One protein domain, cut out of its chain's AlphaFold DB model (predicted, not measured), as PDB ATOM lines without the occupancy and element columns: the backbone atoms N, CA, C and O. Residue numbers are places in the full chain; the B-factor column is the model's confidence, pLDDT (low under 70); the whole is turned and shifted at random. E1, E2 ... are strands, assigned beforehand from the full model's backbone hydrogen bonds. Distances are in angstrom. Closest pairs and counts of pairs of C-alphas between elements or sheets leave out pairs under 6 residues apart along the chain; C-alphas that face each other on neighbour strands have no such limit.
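AT A GLANCE: This is residues 167 to 262 of the 404 residues of an uncharacterized protein of Microcystis aeruginosa PCC 9432 (UniProt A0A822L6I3). With little regular structure, this is a row of short strands: a twisted sheet, E1 to E5, and, past a link whose residues 234 to 240 stick out, a separate pair, E6 and E7. The printed part has 96 residues, 28 in seven named strands, E1 to E7 along the chain; all strand. The sheet, in that order, is mixed, the pair parallel; the whole is loose, radius of gyration of the C-alphas 16.2 A, spans 47 by 29 by 22 A.

IN THESE COORDINATES: E1, residues 177 to 182, runs 15.5 A from C-alpha 177 at (-4.353, -54.464, -65.874). E2 is 188 to 192, E3 207 to 210, E4 214 to 217, E5 226 to 228, E6 245 to 247, E7 256 to 258, ending at C-alpha (-6.098, -54.656, -102.183).

HOW THE PARTS SIT: E1 to E4 form a meander of hairpins, each strand the antiparallel neighbour of the one before. Within hydrogen-bond range are N 192 and O 207, 2.8 A, between E2 and E3, and N 208 and O 216, 2.8 A, between E3 and E4. E5 is parallel to E4, with N 217 and O 227 at 2.8 A. E7 is parallel to E6, with N 247 and O 257 at 2.9 A. E5 and E6 are apart.

THE WHOLE: The printed part has no cut. Links E2 to E3 and E5 to E6 are long. Mean pLDDT of the printed part is 80.3; 19 residues are under 70.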
ATOM      1  N   VAL A 167      -1.549 -58.636 -61.249       79.25
ATOM      2  CA  VAL A 167      -2.583 -57.615 -61.439       79.25
ATOM      3  C   VAL A 167      -2.006 -56.262 -61.037       79.25
ATOM      4  O   VAL A 167      -1.579 -56.097 -59.898       79.25
ATOM      5  N   LEU A 168      -1.986 -55.299 -61.956       81.62
ATOM      6  CA  LEU A 168      -1.554 -53.928 -61.717       81.62
ATOM      7  C   LEU A 168      -2.760 -52.983 -61.670       81.62
ATOM      8  O   LEU A 168      -3.566 -52.925 -62.602       81.62
ATOM      9  N   GLY A 169      -2.829 -52.196 -60.597       66.44
ATOM     10  CA  GLY A 169      -3.776 -51.096 -60.436       66.44
ATOM     11  C   GLY A 169      -5.143 -51.463 -59.846       66.44
ATOM     12  O   GLY A 169      -5.604 -52.604 -59.876       66.44
ATOM     13  N   LYS A 170      -5.778 -50.423 -59.298       61.41
ATOM     14  CA  LYS A 170      -7.212 -50.257 -59.042       61.41
ATOM     15  C   LYS A 170      -7.450 -48.744 -59.085       61.41
ATOM     16  O   LYS A 170      -6.939 -48.043 -58.220       61.41
ATOM     17  N   ASN A 171      -8.142 -48.232 -60.102       53.28
ATOM     18  CA  ASN A 171      -8.603 -46.838 -60.090       53.28
ATOM     19  C   ASN A 171     -10.053 -46.751 -59.584       53.28
ATOM     20  O   ASN A 171     -10.682 -47.777 -59.313       53.28
ATOM     21  N   GLU A 172     -10.579 -45.531 -59.467       54.34
ATOM     22  CA  GLU A 172     -11.933 -45.208 -58.976       54.34
ATOM     23  C   GLU A 172     -13.063 -45.960 -59.712       54.34
ATOM     24  O   GLU A 172     -14.166 -46.081 -59.190       54.34
ATOM     25  N   ASN A 173     -12.770 -46.538 -60.884       57.75
ATOM     26  CA  ASN A 173     -13.713 -47.246 -61.749       57.75
ATOM     27  C   ASN A 173     -13.449 -48.763 -61.851       57.75
ATOM     28  O   ASN A 173     -13.884 -49.386 -62.814       57.75
ATOM     29  N   ASN A 174     -12.718 -49.369 -60.904       63.59
ATOM     30  CA  ASN A 174     -12.396 -50.808 -60.864       63.59
ATOM     31  C   ASN A 174     -11.574 -51.371 -62.041       63.59
ATOM     32  O   ASN A 174     -11.351 -52.580 -62.082       63.59
ATOM     33  N   LYS A 175     -11.033 -50.534 -62.934       57.31
ATOM     34  CA  LYS A 175     -10.209 -51.020 -64.049       57.31
ATOM     35  C   LYS A 175      -8.872 -51.549 -63.532       57.31
ATOM     36  O   LYS A 175      -8.190 -50.875 -62.755       57.31
ATOM     37  N   LYS A 176      -8.493 -52.747 -63.978       70.81
ATOM     38  CA  LYS A 176      -7.230 -53.413 -63.626       70.81
ATOM     39  C   LYS A 176      -6.520 -53.873 -64.889       70.81
ATOM     40  O   LYS A 176      -7.160 -54.258 -65.861       70.81
ATOM     41  N   PHE A 177      -5.196 -53.876 -64.844       66.69
ATOM     42  CA  PHE A 177      -4.353 -54.464 -65.874       66.69
ATOM     43  C   PHE A 177      -3.840 -55.819 -65.377       66.69
ATOM     44  O   PHE A 177      -3.412 -55.918 -64.231       66.69
ATOM     45  N   MET A 178      -3.868 -56.869 -66.199       67.62
ATOM     46  CA  MET A 178      -3.363 -58.192 -65.815       67.62
ATOM     47  C   MET A 178      -2.278 -58.673 -66.774       67.62
ATOM     48  O   MET A 178      -2.453 -58.577 -67.981       67.62
ATOM     49  N   PHE A 179      -1.204 -59.253 -66.234       74.19
ATOM     50  CA  PHE A 179      -0.326 -60.164 -66.964       74.19
ATOM     51  C   PHE A 179      -0.765 -61.595 -66.630       74.19
ATOM     52  O   PHE A 179      -0.716 -62.014 -65.469       74.19
ATOM     53  N   TYR A 180      -1.220 -62.326 -67.646       67.44
ATOM     54  CA  TYR A 180      -1.657 -63.719 -67.546       67.44
ATOM     55  C   TYR A 180      -0.842 -64.590 -68.502       67.44
ATOM     56  O   TYR A 180      -0.761 -64.292 -69.694       67.44
ATOM     57  N   THR A 181      -0.271 -65.675 -67.979       63.62
ATOM     58  CA  THR A 181       0.319 -66.753 -68.779       63.62
ATOM     59  C   THR A 181      -0.698 -67.890 -68.852       63.62
ATOM     60  O   THR A 181      -0.945 -68.540 -67.837       63.62
ATOM     61  N   SER A 182      -1.310 -68.125 -70.018       60.78
ATOM     62  CA  SER A 182      -2.282 -69.216 -70.190       60.78
ATOM     63  C   SER A 182      -1.549 -70.544 -70.383       60.78
ATOM     64  O   SER A 182      -0.929 -70.731 -71.433       60.78
ATOM     65  N   PRO A 183      -1.617 -71.500 -69.436       58.91
ATOM     66  CA  PRO A 183      -1.029 -72.821 -69.653       58.91
ATOM     67  C   PRO A 183      -1.771 -73.625 -70.736       58.91
ATOM     68  O   PRO A 183      -1.203 -74.567 -71.279       58.91
ATOM     69  N   ASN A 184      -3.009 -73.244 -71.077       57.62
ATOM     70  CA  ASN A 184      -3.911 -74.051 -71.904       57.62
ATOM     71  C   ASN A 184      -4.010 -73.601 -73.380       57.62
ATOM     72  O   ASN A 184      -4.591 -74.327 -74.177       57.62
ATOM     73  N   ASP A 185      -3.429 -72.456 -73.766       56.69
ATOM     74  CA  ASP A 185      -3.564 -71.870 -75.120       56.69
ATOM     75  C   ASP A 185      -2.242 -71.854 -75.924       56.69
ATOM     76  O   ASP A 185      -1.921 -70.881 -76.608       56.69
ATOM     77  N   ASN A 186      -1.442 -72.925 -75.853       56.53
ATOM     78  CA  ASN A 186      -0.110 -73.006 -76.490       56.53
ATOM     79  C   ASN A 186       0.902 -71.940 -76.010       56.53
ATOM     80  O   ASN A 186       1.862 -71.622 -76.717       56.53
ATOM     81  N   GLY A 187       0.741 -71.419 -74.790       54.12
ATOM     82  CA  GLY A 187       1.731 -70.542 -74.163       54.12
ATOM     83  C   GLY A 187       1.699 -69.099 -74.669       54.12
ATOM     84  O   GLY A 187       2.717 -68.576 -75.134       54.12
ATOM     85  N   ASP A 188       0.545 -68.439 -74.550       57.31
ATOM     86  CA  ASP A 188       0.445 -66.974 -74.578       57.31
ATOM     87  C   ASP A 188       1.454 -66.415 -73.582       57.31
ATOM     88  O   ASP A 188       1.437 -66.746 -72.395       57.31
ATOM     89  N   PHE A 189       2.366 -65.594 -74.092       64.75
ATOM     90  CA  PHE A 189       3.431 -64.996 -73.303       64.75
ATOM     91  C   PHE A 189       2.888 -63.848 -72.451       64.75
ATOM     92  O   PHE A 189       3.306 -63.668 -71.310       64.75
ATOM     93  N   LEU A 190       1.943 -63.084 -73.004       76.12
ATOM     94  CA  LEU A 190       1.293 -61.981 -72.316       76.12
ATOM     95  C   LEU A 190      -0.062 -61.680 -72.955       76.12
ATOM     96  O   LEU A 190      -0.133 -61.266 -74.109       76.12
ATOM     97  N   GLN A 191      -1.132 -61.834 -72.182       75.38
ATOM     98  CA  GLN A 191      -2.441 -61.290 -72.521       75.38
ATOM     99  C   GLN A 191      -2.700 -59.997 -71.743       75.38
ATOM    100  O   GLN A 191      -2.663 -60.006 -70.517       75.38
ATOM    101  N   ILE A 192      -3.046 -58.927 -72.456       78.56
ATOM    102  CA  ILE A 192      -3.570 -57.677 -71.905       78.56
ATOM    103  C   ILE A 192      -5.046 -57.615 -72.276       78.56
ATOM    104  O   ILE A 192      -5.371 -57.512 -73.452       78.56
ATOM    105  N   THR A 193      -5.949 -57.668 -71.301       79.19
ATOM    106  CA  THR A 193      -7.387 -57.534 -71.559       79.19
ATOM    107  C   THR A 193      -8.052 -56.575 -70.583       79.19
ATOM    108  O   THR A 193      -7.444 -56.171 -69.593       79.19
ATOM    109  N   HIS A 194      -9.287 -56.199 -70.887       74.38
ATOM    110  CA  HIS A 194     -10.132 -55.381 -70.033       74.38
ATOM    111  C   HIS A 194     -11.350 -56.180 -69.571       74.38
ATOM    112  O   HIS A 194     -11.684 -57.233 -70.119       74.38
ATOM    113  N   ASP A 195     -11.984 -55.694 -68.518       75.31
ATOM    114  CA  ASP A 195     -13.287 -56.139 -68.061       75.31
ATOM    115  C   ASP A 195     -14.411 -55.387 -68.785       75.31
ATOM    116  O   ASP A 195     -14.249 -54.259 -69.253       75.31
ATOM    117  N   ASN A 196     -15.575 -56.022 -68.887       79.00
ATOM    118  CA  ASN A 196     -16.790 -55.361 -69.336       79.00
ATOM    119  C   ASN A 196     -17.414 -54.527 -68.205       79.00
ATOM    120  O   ASN A 196     -16.956 -54.538 -67.064       79.00
ATOM    121  N   GLN A 197     -18.517 -53.832 -68.497       79.12
ATOM    122  CA  GLN A 197     -19.223 -52.989 -67.518       79.12
ATOM    123  C   GLN A 197     -19.730 -53.753 -66.277       79.12
ATOM    124  O   GLN A 197     -20.071 -53.134 -65.274       79.12
ATOM    125  N   SER A 198     -19.773 -55.086 -66.328       81.62
ATOM    126  CA  SER A 198     -20.140 -55.957 -65.207       81.62
ATOM    127  C   SER A 198     -18.927 -56.523 -64.453       81.62
ATOM    128  O   SER A 198     -19.106 -57.373 -63.585       81.62
ATOM    129  N   GLY A 199     -17.701 -56.095 -64.779       73.19
ATOM    130  CA  GLY A 199     -16.462 -56.581 -64.161       73.19
ATOM    131  C   GLY A 199     -16.015 -57.966 -64.642       73.19
ATOM    132  O   GLY A 199     -15.116 -58.563 -64.049       73.19
ATOM    133  N   ASN A 200     -16.638 -58.503 -65.697       75.19
ATOM    134  CA  ASN A 200     -16.256 -59.786 -66.281       75.19
ATOM    135  C   ASN A 200     -15.188 -59.578 -67.355       75.19
ATOM    136  O   ASN A 200     -15.339 -58.727 -68.225       75.19
ATOM    137  N   TRP A 201     -14.135 -60.391 -67.339       76.12
ATOM    138  CA  TRP A 201     -13.032 -60.293 -68.296       76.12
ATOM    139  C   TRP A 201     -13.474 -60.544 -69.744       76.12
ATOM    140  O   TRP A 201     -14.012 -61.608 -70.066       76.12
ATOM    141  N   GLU A 202     -13.177 -59.605 -70.647       77.62
ATOM    142  CA  GLU A 202     -13.424 -59.745 -72.084       77.62
ATOM    143  C   GLU A 202     -12.266 -60.475 -72.759       77.62
ATOM    144  O   GLU A 202     -11.427 -59.929 -73.476       77.62
ATOM    145  N   TRP A 203     -12.218 -61.771 -72.508       73.25
ATOM    146  CA  TRP A 203     -11.125 -62.658 -72.861       73.25
ATOM    147  C   TRP A 203     -10.662 -62.634 -74.320       73.25
ATOM    148  O   TRP A 203      -9.534 -63.059 -74.531       73.25
ATOM    149  N   ASN A 204     -11.456 -62.162 -75.287       77.81
ATOM    150  CA  ASN A 204     -11.137 -62.173 -76.723       77.81
ATOM    151  C   ASN A 204     -10.912 -60.781 -77.333       77.81
ATOM    152  O   ASN A 204     -10.665 -60.690 -78.527       77.81
ATOM    153  N   ARG A 205     -10.988 -59.706 -76.543       80.25
ATOM    154  CA  ARG A 205     -11.000 -58.321 -77.056       80.25
ATOM    155  C   ARG A 205      -9.751 -57.503 -76.728       80.25
ATOM    156  O   ARG A 205      -9.680 -56.319 -77.030       80.25
ATOM    157  N   GLY A 206      -8.776 -58.136 -76.086       84.12
ATOM    158  CA  GLY A 206      -7.526 -57.516 -75.668       84.12
ATOM    159  C   GLY A 206      -6.402 -57.580 -76.706       84.12
ATOM    160  O   GLY A 206      -6.621 -57.876 -77.880       84.12
ATOM    161  N   ILE A 207      -5.180 -57.338 -76.232       88.88
ATOM    162  CA  ILE A 207      -3.929 -57.570 -76.956       88.88
ATOM    163  C   ILE A 207      -3.328 -58.894 -76.466       88.88
ATOM    164  O   ILE A 207      -3.215 -59.132 -75.263       88.88
ATOM    165  N   PHE A 208      -2.917 -59.750 -77.395       86.38
ATOM    166  CA  PHE A 208      -2.380 -61.082 -77.140       86.38
ATOM    167  C   PHE A 208      -0.993 -61.193 -77.748       86.38
ATOM    168  O   PHE A 208      -0.839 -61.101 -78.964       86.38
ATOM    169  N   LEU A 209       0.017 -61.421 -76.914       86.69
ATOM    170  CA  LEU A 209       1.374 -61.714 -77.345       86.69
ATOM    171  C   LEU A 209       1.615 -63.213 -77.196       86.69
ATOM    172  O   LEU A 209       1.604 -63.757 -76.090       86.69
ATOM    173  N   LYS A 210       1.868 -63.880 -78.317       81.69
ATOM    174  CA  LYS A 210       2.158 -65.315 -78.372       81.69
ATOM    175  C   LYS A 210       3.649 -65.557 -78.576       81.69
ATOM    176  O   LYS A 210       4.366 -64.753 -79.185       81.69
ATOM    177  N   ARG A 211       4.112 -66.724 -78.122       71.81
ATOM    178  CA  ARG A 211       5.468 -67.199 -78.410       71.81
ATOM    179  C   ARG A 211       5.723 -67.204 -79.924       71.81
ATOM    180  O   ARG A 211       4.846 -67.523 -80.719       71.81
ATOM    181  N   GLY A 212       6.933 -66.815 -80.325       77.19
ATOM    182  CA  GLY A 212       7.291 -66.668 -81.739       77.19
ATOM    183  C   GLY A 212       6.946 -65.302 -82.344       77.19
ATOM    184  O   GLY A 212       7.127 -65.129 -83.545       77.19
ATOM    185  N   GLY A 213       6.492 -64.327 -81.545       81.81
ATOM    186  CA  GLY A 213       6.366 -62.923 -81.958       81.81
ATOM    187  C   GLY A 213       5.066 -62.578 -82.685       81.81
ATOM    188  O   GLY A 213       5.066 -61.669 -83.507       81.81
ATOM    189  N   TYR A 214       3.985 -63.320 -82.435       87.69
ATOM    190  CA  TYR A 214       2.662 -62.971 -82.953       87.69
ATOM    191  C   TYR A 214       1.936 -62.050 -81.970       87.69
ATOM    192  O   TYR A 214       1.921 -62.318 -80.767       87.69
ATOM    193  N   VAL A 215       1.317 -61.000 -82.500       92.06
ATOM    194  CA  VAL A 215       0.518 -60.008 -81.784       92.06
ATOM    195  C   VAL A 215      -0.895 -60.027 -82.358       92.06
ATOM    196  O   VAL A 215      -1.109 -59.681 -83.520       92.06
ATOM    197  N   GLY A 216      -1.862 -60.460 -81.555       91.44
ATOM    198  CA  GLY A 216      -3.285 -60.347 -81.860       91.44
ATOM    199  C   GLY A 216      -3.889 -59.148 -81.139       91.44
ATOM    200  O   GLY A 216      -3.664 -58.985 -79.946       91.44
ATOM    201  N   ILE A 217      -4.668 -58.323 -81.828       91.25
ATOM    202  CA  ILE A 217      -5.510 -57.280 -81.235       91.25
ATOM    203  C   ILE A 217      -6.952 -57.683 -81.539       91.25
ATOM    204  O   ILE A 217      -7.308 -57.824 -82.703       91.25
ATOM    205  N   GLY A 218      -7.752 -57.977 -80.513       89.25
ATOM    206  CA  GLY A 218      -9.115 -58.499 -80.692       89.25
ATOM    207  C   GLY A 218      -9.193 -59.969 -81.136       89.25
ATOM    208  O   GLY A 218     -10.252 -60.441 -81.548       89.25
ATOM    209  N   THR A 219      -8.082 -60.715 -81.086       87.94
ATOM    210  CA  THR A 219      -8.046 -62.147 -81.425       87.94
ATOM    211  C   THR A 219      -6.961 -62.901 -80.666       87.94
ATOM    212  O   THR A 219      -5.807 -62.481 -80.606       87.94
ATOM    213  N   ARG A 220      -7.325 -64.070 -80.128       86.44
ATOM    214  CA  ARG A 220      -6.398 -65.020 -79.489       86.44
ATOM    215  C   ARG A 220      -5.593 -65.847 -80.481       86.44
ATOM    216  O   ARG A 220      -4.577 -66.418 -80.101       86.44
ATOM    217  N   ASN A 221      -6.044 -65.929 -81.731       86.44
ATOM    218  CA  ASN A 221      -5.457 -66.782 -82.761       86.44
ATOM    219  C   ASN A 221      -4.989 -65.924 -83.946       86.44
ATOM    220  O   ASN A 221      -5.574 -66.000 -85.033       86.44
ATOM    221  N   PRO A 222      -3.963 -65.071 -83.758       89.56
ATOM    222  CA  PRO A 222      -3.408 -64.277 -84.848       89.56
ATOM    223  C   PRO A 222      -2.886 -65.200 -85.961       89.56
ATOM    224  O   PRO A 222      -2.042 -66.056 -85.714       89.56
ATOM    225  N   GLN A 223      -3.395 -65.033 -87.186       87.69
ATOM    226  CA  GLN A 223      -2.985 -65.839 -88.351       87.69
ATOM    227  C   GLN A 223      -1.699 -65.304 -89.005       87.69
ATOM    228  O   GLN A 223      -1.018 -66.002 -89.749       87.69
ATOM    229  N   VAL A 224      -1.344 -64.059 -88.688       86.12
ATOM    230  CA  VAL A 224      -0.148 -63.345 -89.146       86.12
ATOM    231  C   VAL A 224       0.528 -62.668 -87.953       86.12
ATOM    232  O   VAL A 224      -0.069 -62.562 -86.883       86.12
ATOM    233  N   LYS A 225       1.779 -62.210 -88.112       88.44
ATOM    234  CA  LYS A 225       2.574 -61.635 -87.005       88.44
ATOM    235  C   LYS A 225       1.885 -60.478 -86.284       88.44
ATOM    236  O   LYS A 225       2.046 -60.371 -85.077       88.44
ATOM    237  N   LEU A 226       1.120 -59.655 -86.994       91.31
ATOM    238  CA  LEU A 226       0.252 -58.639 -86.409       91.31
ATOM    239  C   LEU A 226      -1.144 -58.800 -87.009       91.31
ATOM    240  O   LEU A 226      -1.319 -58.561 -88.200       91.31
ATOM    241  N   HIS A 227      -2.115 -59.225 -86.203       89.75
ATOM    242  CA  HIS A 227      -3.501 -59.421 -86.630       89.75
ATOM    243  C   HIS A 227      -4.427 -58.554 -85.776       89.75
ATOM    244  O   HIS A 227      -4.573 -58.807 -84.583       89.75
ATOM    245  N   VAL A 228      -5.055 -57.553 -86.390       91.31
ATOM    246  CA  VAL A 228      -6.142 -56.771 -85.788       91.31
ATOM    247  C   VAL A 228      -7.463 -57.362 -86.270       91.31
ATOM    248  O   VAL A 228      -7.685 -57.437 -87.474       91.31
ATOM    249  N   ASN A 229      -8.299 -57.829 -85.346       89.00
ATOM    250  CA  ASN A 229      -9.595 -58.440 -85.626       89.00
ATOM    251  C   ASN A 229     -10.723 -57.520 -85.134       89.00
ATOM    252  O   ASN A 229     -10.646 -57.025 -84.011       89.00
ATOM    253  N   ASP A 230     -11.752 -57.319 -85.964       81.62
ATOM    254  CA  ASP A 230     -12.899 -56.432 -85.702       81.62
ATOM    255  C   ASP A 230     -12.511 -54.996 -85.281       81.62
ATOM    256  O   ASP A 230     -13.024 -54.448 -84.302       81.62
ATOM    257  N   GLY A 231     -11.601 -54.363 -86.029       82.75
ATOM    258  CA  GLY A 231     -11.232 -52.963 -85.819       82.75
ATOM    259  C   GLY A 231     -10.339 -52.398 -86.921       82.75
ATOM    260  O   GLY A 231      -9.784 -53.138 -87.733       82.75
ATOM    261  N   ASP A 232     -10.186 -51.076 -86.919       86.38
ATOM    262  CA  ASP A 232      -9.318 -50.370 -87.858       86.38
ATOM    263  C   ASP A 232      -7.867 -50.339 -87.359       86.38
ATOM    264  O   ASP A 232      -7.595 -50.184 -86.166       86.38
ATOM    265  N   ALA A 233      -6.918 -50.424 -88.290       90.00
ATOM    266  CA  ALA A 233      -5.515 -50.128 -88.030       90.00
ATOM    267  C   ALA A 233      -5.198 -48.715 -88.541       90.00
ATOM    268  O   ALA A 233      -5.081 -48.496 -89.746       90.00
ATOM    269  N   PHE A 234      -5.053 -47.755 -87.627       89.56
ATOM    270  CA  PHE A 234      -4.615 -46.398 -87.952       89.56
ATOM    271  C   PHE A 234      -3.125 -46.230 -87.639       89.56
ATOM    272  O   PHE A 234      -2.680 -46.551 -86.538       89.56
ATOM    273  N   ILE A 235      -2.355 -45.730 -88.606       91.38
ATOM    274  CA  ILE A 235      -0.919 -45.465 -88.463       91.38
ATOM    275  C   ILE A 235      -0.709 -43.968 -88.673       91.38
ATOM    276  O   ILE A 235      -0.797 -43.480 -89.798       91.38
ATOM    277  N   ASP A 236      -0.439 -43.248 -87.586       91.25
ATOM    278  CA  ASP A 236      -0.083 -41.829 -87.627       91.25
ATOM    279  C   ASP A 236       1.415 -41.695 -87.944       91.25
ATOM    280  O   ASP A 236       2.270 -41.813 -87.063       91.25
ATOM    281  N   GLY A 237       1.745 -41.574 -89.234       89.94
ATOM    282  CA  GLY A 237       3.119 -41.489 -89.732       89.94
ATOM    283  C   GLY A 237       3.441 -42.521 -90.816       89.94
ATOM    284  O   GLY A 237       2.631 -42.798 -91.699       89.94
ATOM    285  N   THR A 238       4.658 -43.069 -90.790       88.50
ATOM    286  CA  THR A 238       5.145 -44.001 -91.820       88.50
ATOM    287  C   THR A 238       5.016 -45.456 -91.376       88.50
ATOM    288  O   THR A 238       5.564 -45.853 -90.350       88.50
ATOM    289  N   ALA A 239       4.375 -46.279 -92.207       91.44
ATOM    290  CA  ALA A 239       4.425 -47.734 -92.096       91.44
ATOM    291  C   ALA A 239       5.572 -48.289 -92.957       91.44
ATOM    292  O   ALA A 239       5.549 -48.154 -94.179       91.44
ATOM    293  N   VAL A 240       6.568 -48.934 -92.341       92.44
ATOM    294  CA  VAL A 240       7.644 -49.637 -93.065       92.44
ATOM    295  C   VAL A 240       7.346 -51.131 -93.064       92.44
ATOM    296  O   VAL A 240       7.437 -51.790 -92.029       92.44
ATOM    297  N   ILE A 241       6.982 -51.674 -94.226       92.06
ATOM    298  CA  ILE A 241       6.628 -53.087 -94.381       92.06
ATOM    299  C   ILE A 241       7.504 -53.696 -95.473       92.06
ATOM    300  O   ILE A 241       7.314 -53.446 -96.658       92.06
ATOM    301  N   ASN A 242       8.471 -54.524 -95.065       90.00
ATOM    302  CA  ASN A 242       9.364 -55.218 -96.003       90.00
ATOM    303  C   ASN A 242       8.649 -56.361 -96.747       90.00
ATOM    304  O   ASN A 242       9.064 -56.757 -97.840       90.00
ATOM    305  N   GLY A 243       7.600 -56.915 -96.133       90.38
ATOM    306  CA  GLY A 243       6.757 -57.967 -96.694       90.38
ATOM    307  C   GLY A 243       5.702 -57.438 -97.664       90.38
ATOM    308  O   GLY A 243       5.832 -56.350 -98.218       90.38
ATOM    309  N   ASN A 244       4.661 -58.237 -97.868       91.81
ATOM    310  CA  ASN A 244       3.483 -57.843 -98.633       91.81
ATOM    311  C   ASN A 244       2.400 -57.313 -97.681       91.81
ATOM    312  O   ASN A 244       2.224 -57.844 -96.584       91.81
ATOM    313  N   VAL A 245       1.658 -56.300 -98.120       93.06
ATOM    314  CA  VAL A 245       0.489 -55.734 -97.440       93.06
ATOM    315  C   VAL A 245      -0.763 -56.213 -98.161       93.06
ATOM    316  O   VAL A 245      -0.959 -55.904 -99.334       93.06
ATOM    317  N   GLY A 246      -1.601 -56.978 -97.465       89.88
ATOM    318  CA  GLY A 246      -2.937 -57.345 -97.932       89.88
ATOM    319  C   GLY A 246      -3.991 -56.460 -97.277       89.88
ATOM    320  O   GLY A 246      -4.005 -56.347 -96.055       89.88
ATOM    321  N   ILE A 247      -4.880 -55.857 -98.068       90.25
ATOM    322  CA  ILE A 247      -6.091 -55.181 -97.585       90.25
ATOM    323  C   ILE A 247      -7.283 -55.931 -98.182       90.25
ATOM    324  O   ILE A 247      -7.391 -56.039 -99.399       90.25
ATOM    325  N   GLY A 248      -8.133 -56.516 -97.335       86.25
ATOM    326  CA  GLY A 248      -9.239 -57.379 -97.777       86.25
ATOM    327  C   GLY A 248      -8.831 -58.800 -98.194       86.25
ATOM    328  O   GLY A 248      -9.689 -59.607 -98.524       86.25
ATOM    329  N   THR A 249      -7.541 -59.150 -98.129       87.25
ATOM    330  CA  THR A 249      -7.024 -60.481 -98.489       87.25
ATOM    331  C   THR A 249      -6.019 -61.000 -97.462       87.25
ATOM    332  O   THR A 249      -5.210 -60.243 -96.926       87.25
ATOM    333  N   THR A 250      -6.033 -62.310 -97.208       86.62
ATOM    334  CA  THR A 250      -5.080 -62.994 -96.314       86.62
ATOM    335  C   THR A 250      -3.861 -63.556 -97.047       86.62
ATOM    336  O   THR A 250      -2.909 -63.989 -96.404       86.62
ATOM    337  N   SER A 251      -3.868 -63.547 -98.384       88.81
ATOM    338  CA  SER A 251      -2.795 -64.088 -99.232       88.81
ATOM    339  C   SER A 251      -2.380 -63.066-100.299       88.81
ATOM    340  O   SER A 251      -2.680 -63.235-101.482       88.81
ATOM    341  N   PRO A 252      -1.721 -61.959 -99.910       93.44
ATOM    342  CA  PRO A 252      -1.329 -60.915-100.849       93.44
ATOM    343  C   PRO A 252      -0.282 -61.420-101.857       93.44
ATOM    344  O   PRO A 252       0.843 -61.758-101.485       93.44
ATOM    345  N   ALA A 253      -0.644 -61.426-103.146       92.19
ATOM    346  CA  ALA A 253       0.199 -61.885-104.256       92.19
ATOM    347  C   ALA A 253       1.208 -60.827-104.755       92.19
ATOM    348  O   ALA A 253       2.039 -61.114-105.611       92.19
ATOM    349  N   ALA A 254       1.151 -59.608-104.210       89.50
ATOM    350  CA  ALA A 254       2.030 -58.486-104.534       89.50
ATOM    351  C   ALA A 254       2.367 -57.678-103.270       89.50
ATOM    352  O   ALA A 254       1.754 -57.880-102.220       89.50
ATOM    353  N   LYS A 255       3.322 -56.739-103.372       89.69
ATOM    354  CA  LYS A 255       3.761 -55.889-102.246       89.69
ATOM    355  C   LYS A 255       2.621 -55.110-101.592       89.69
ATOM    356  O   LYS A 255       2.609 -54.991-100.373       89.69
ATOM    357  N   LEU A 256       1.663 -54.638-102.382       91.56
ATOM    358  CA  LEU A 256       0.374 -54.142-101.916       91.56
ATOM    359  C   LEU A 256      -0.709 -54.826-102.755       91.56
ATOM    360  O   LEU A 256      -0.769 -54.616-103.962       91.56
ATOM    361  N   HIS A 257      -1.533 -55.659-102.127       86.94
ATOM    362  CA  HIS A 257      -2.692 -56.296-102.749       86.94
ATOM    363  C   HIS A 257      -3.942 -55.829-102.009       86.94
ATOM    364  O   HIS A 257      -4.105 -56.114-100.823       86.94
ATOM    365  N   VAL A 258      -4.807 -55.099-102.709       91.44
ATOM    366  CA  VAL A 258      -6.098 -54.656-102.183       91.44
ATOM    367  C   VAL A 258      -7.202 -55.384-102.937       91.44
ATOM    368  O   VAL A 258      -7.336 -55.195-104.143       91.44
ATOM    369  N   ASP A 259      -7.969 -56.208-102.229       88.31
ATOM    370  CA  ASP A 259      -9.200 -56.816-102.742       88.31
ATOM    371  C   ASP A 259     -10.369 -55.862-102.457       88.31
ATOM    372  O   ASP A 259     -11.058 -55.950-101.439       88.31
ATOM    373  N   GLY A 260     -10.486 -54.833-103.299       87.50
ATOM    374  CA  GLY A 260     -11.441 -53.741-103.139       87.50
ATOM    375  C   GLY A 260     -10.945 -52.423-103.732       87.50
ATOM    376  O   GLY A 260      -9.921 -52.355-104.413       87.50
ATOM    377  N   SER A 261     -11.682 -51.346-103.467       80.44
ATOM    378  CA  SER A 261     -11.348 -50.011-103.973       80.44
ATOM    379  C   SER A 261     -10.280 -49.326-103.118       80.44
ATOM    380  O   SER A 261     -10.383 -49.288-101.894       80.44
ATOM    381  N   VAL A 262      -9.301 -48.690-103.766       84.50
ATOM    382  CA  VAL A 262      -8.310 -47.826-103.106       84.50
ATOM    383  C   VAL A 262      -8.672 -46.365-103.344       84.50
ATOM    384  O   VAL A 262      -8.809 -45.930-104.486       84.50
TER     385      VAL A 262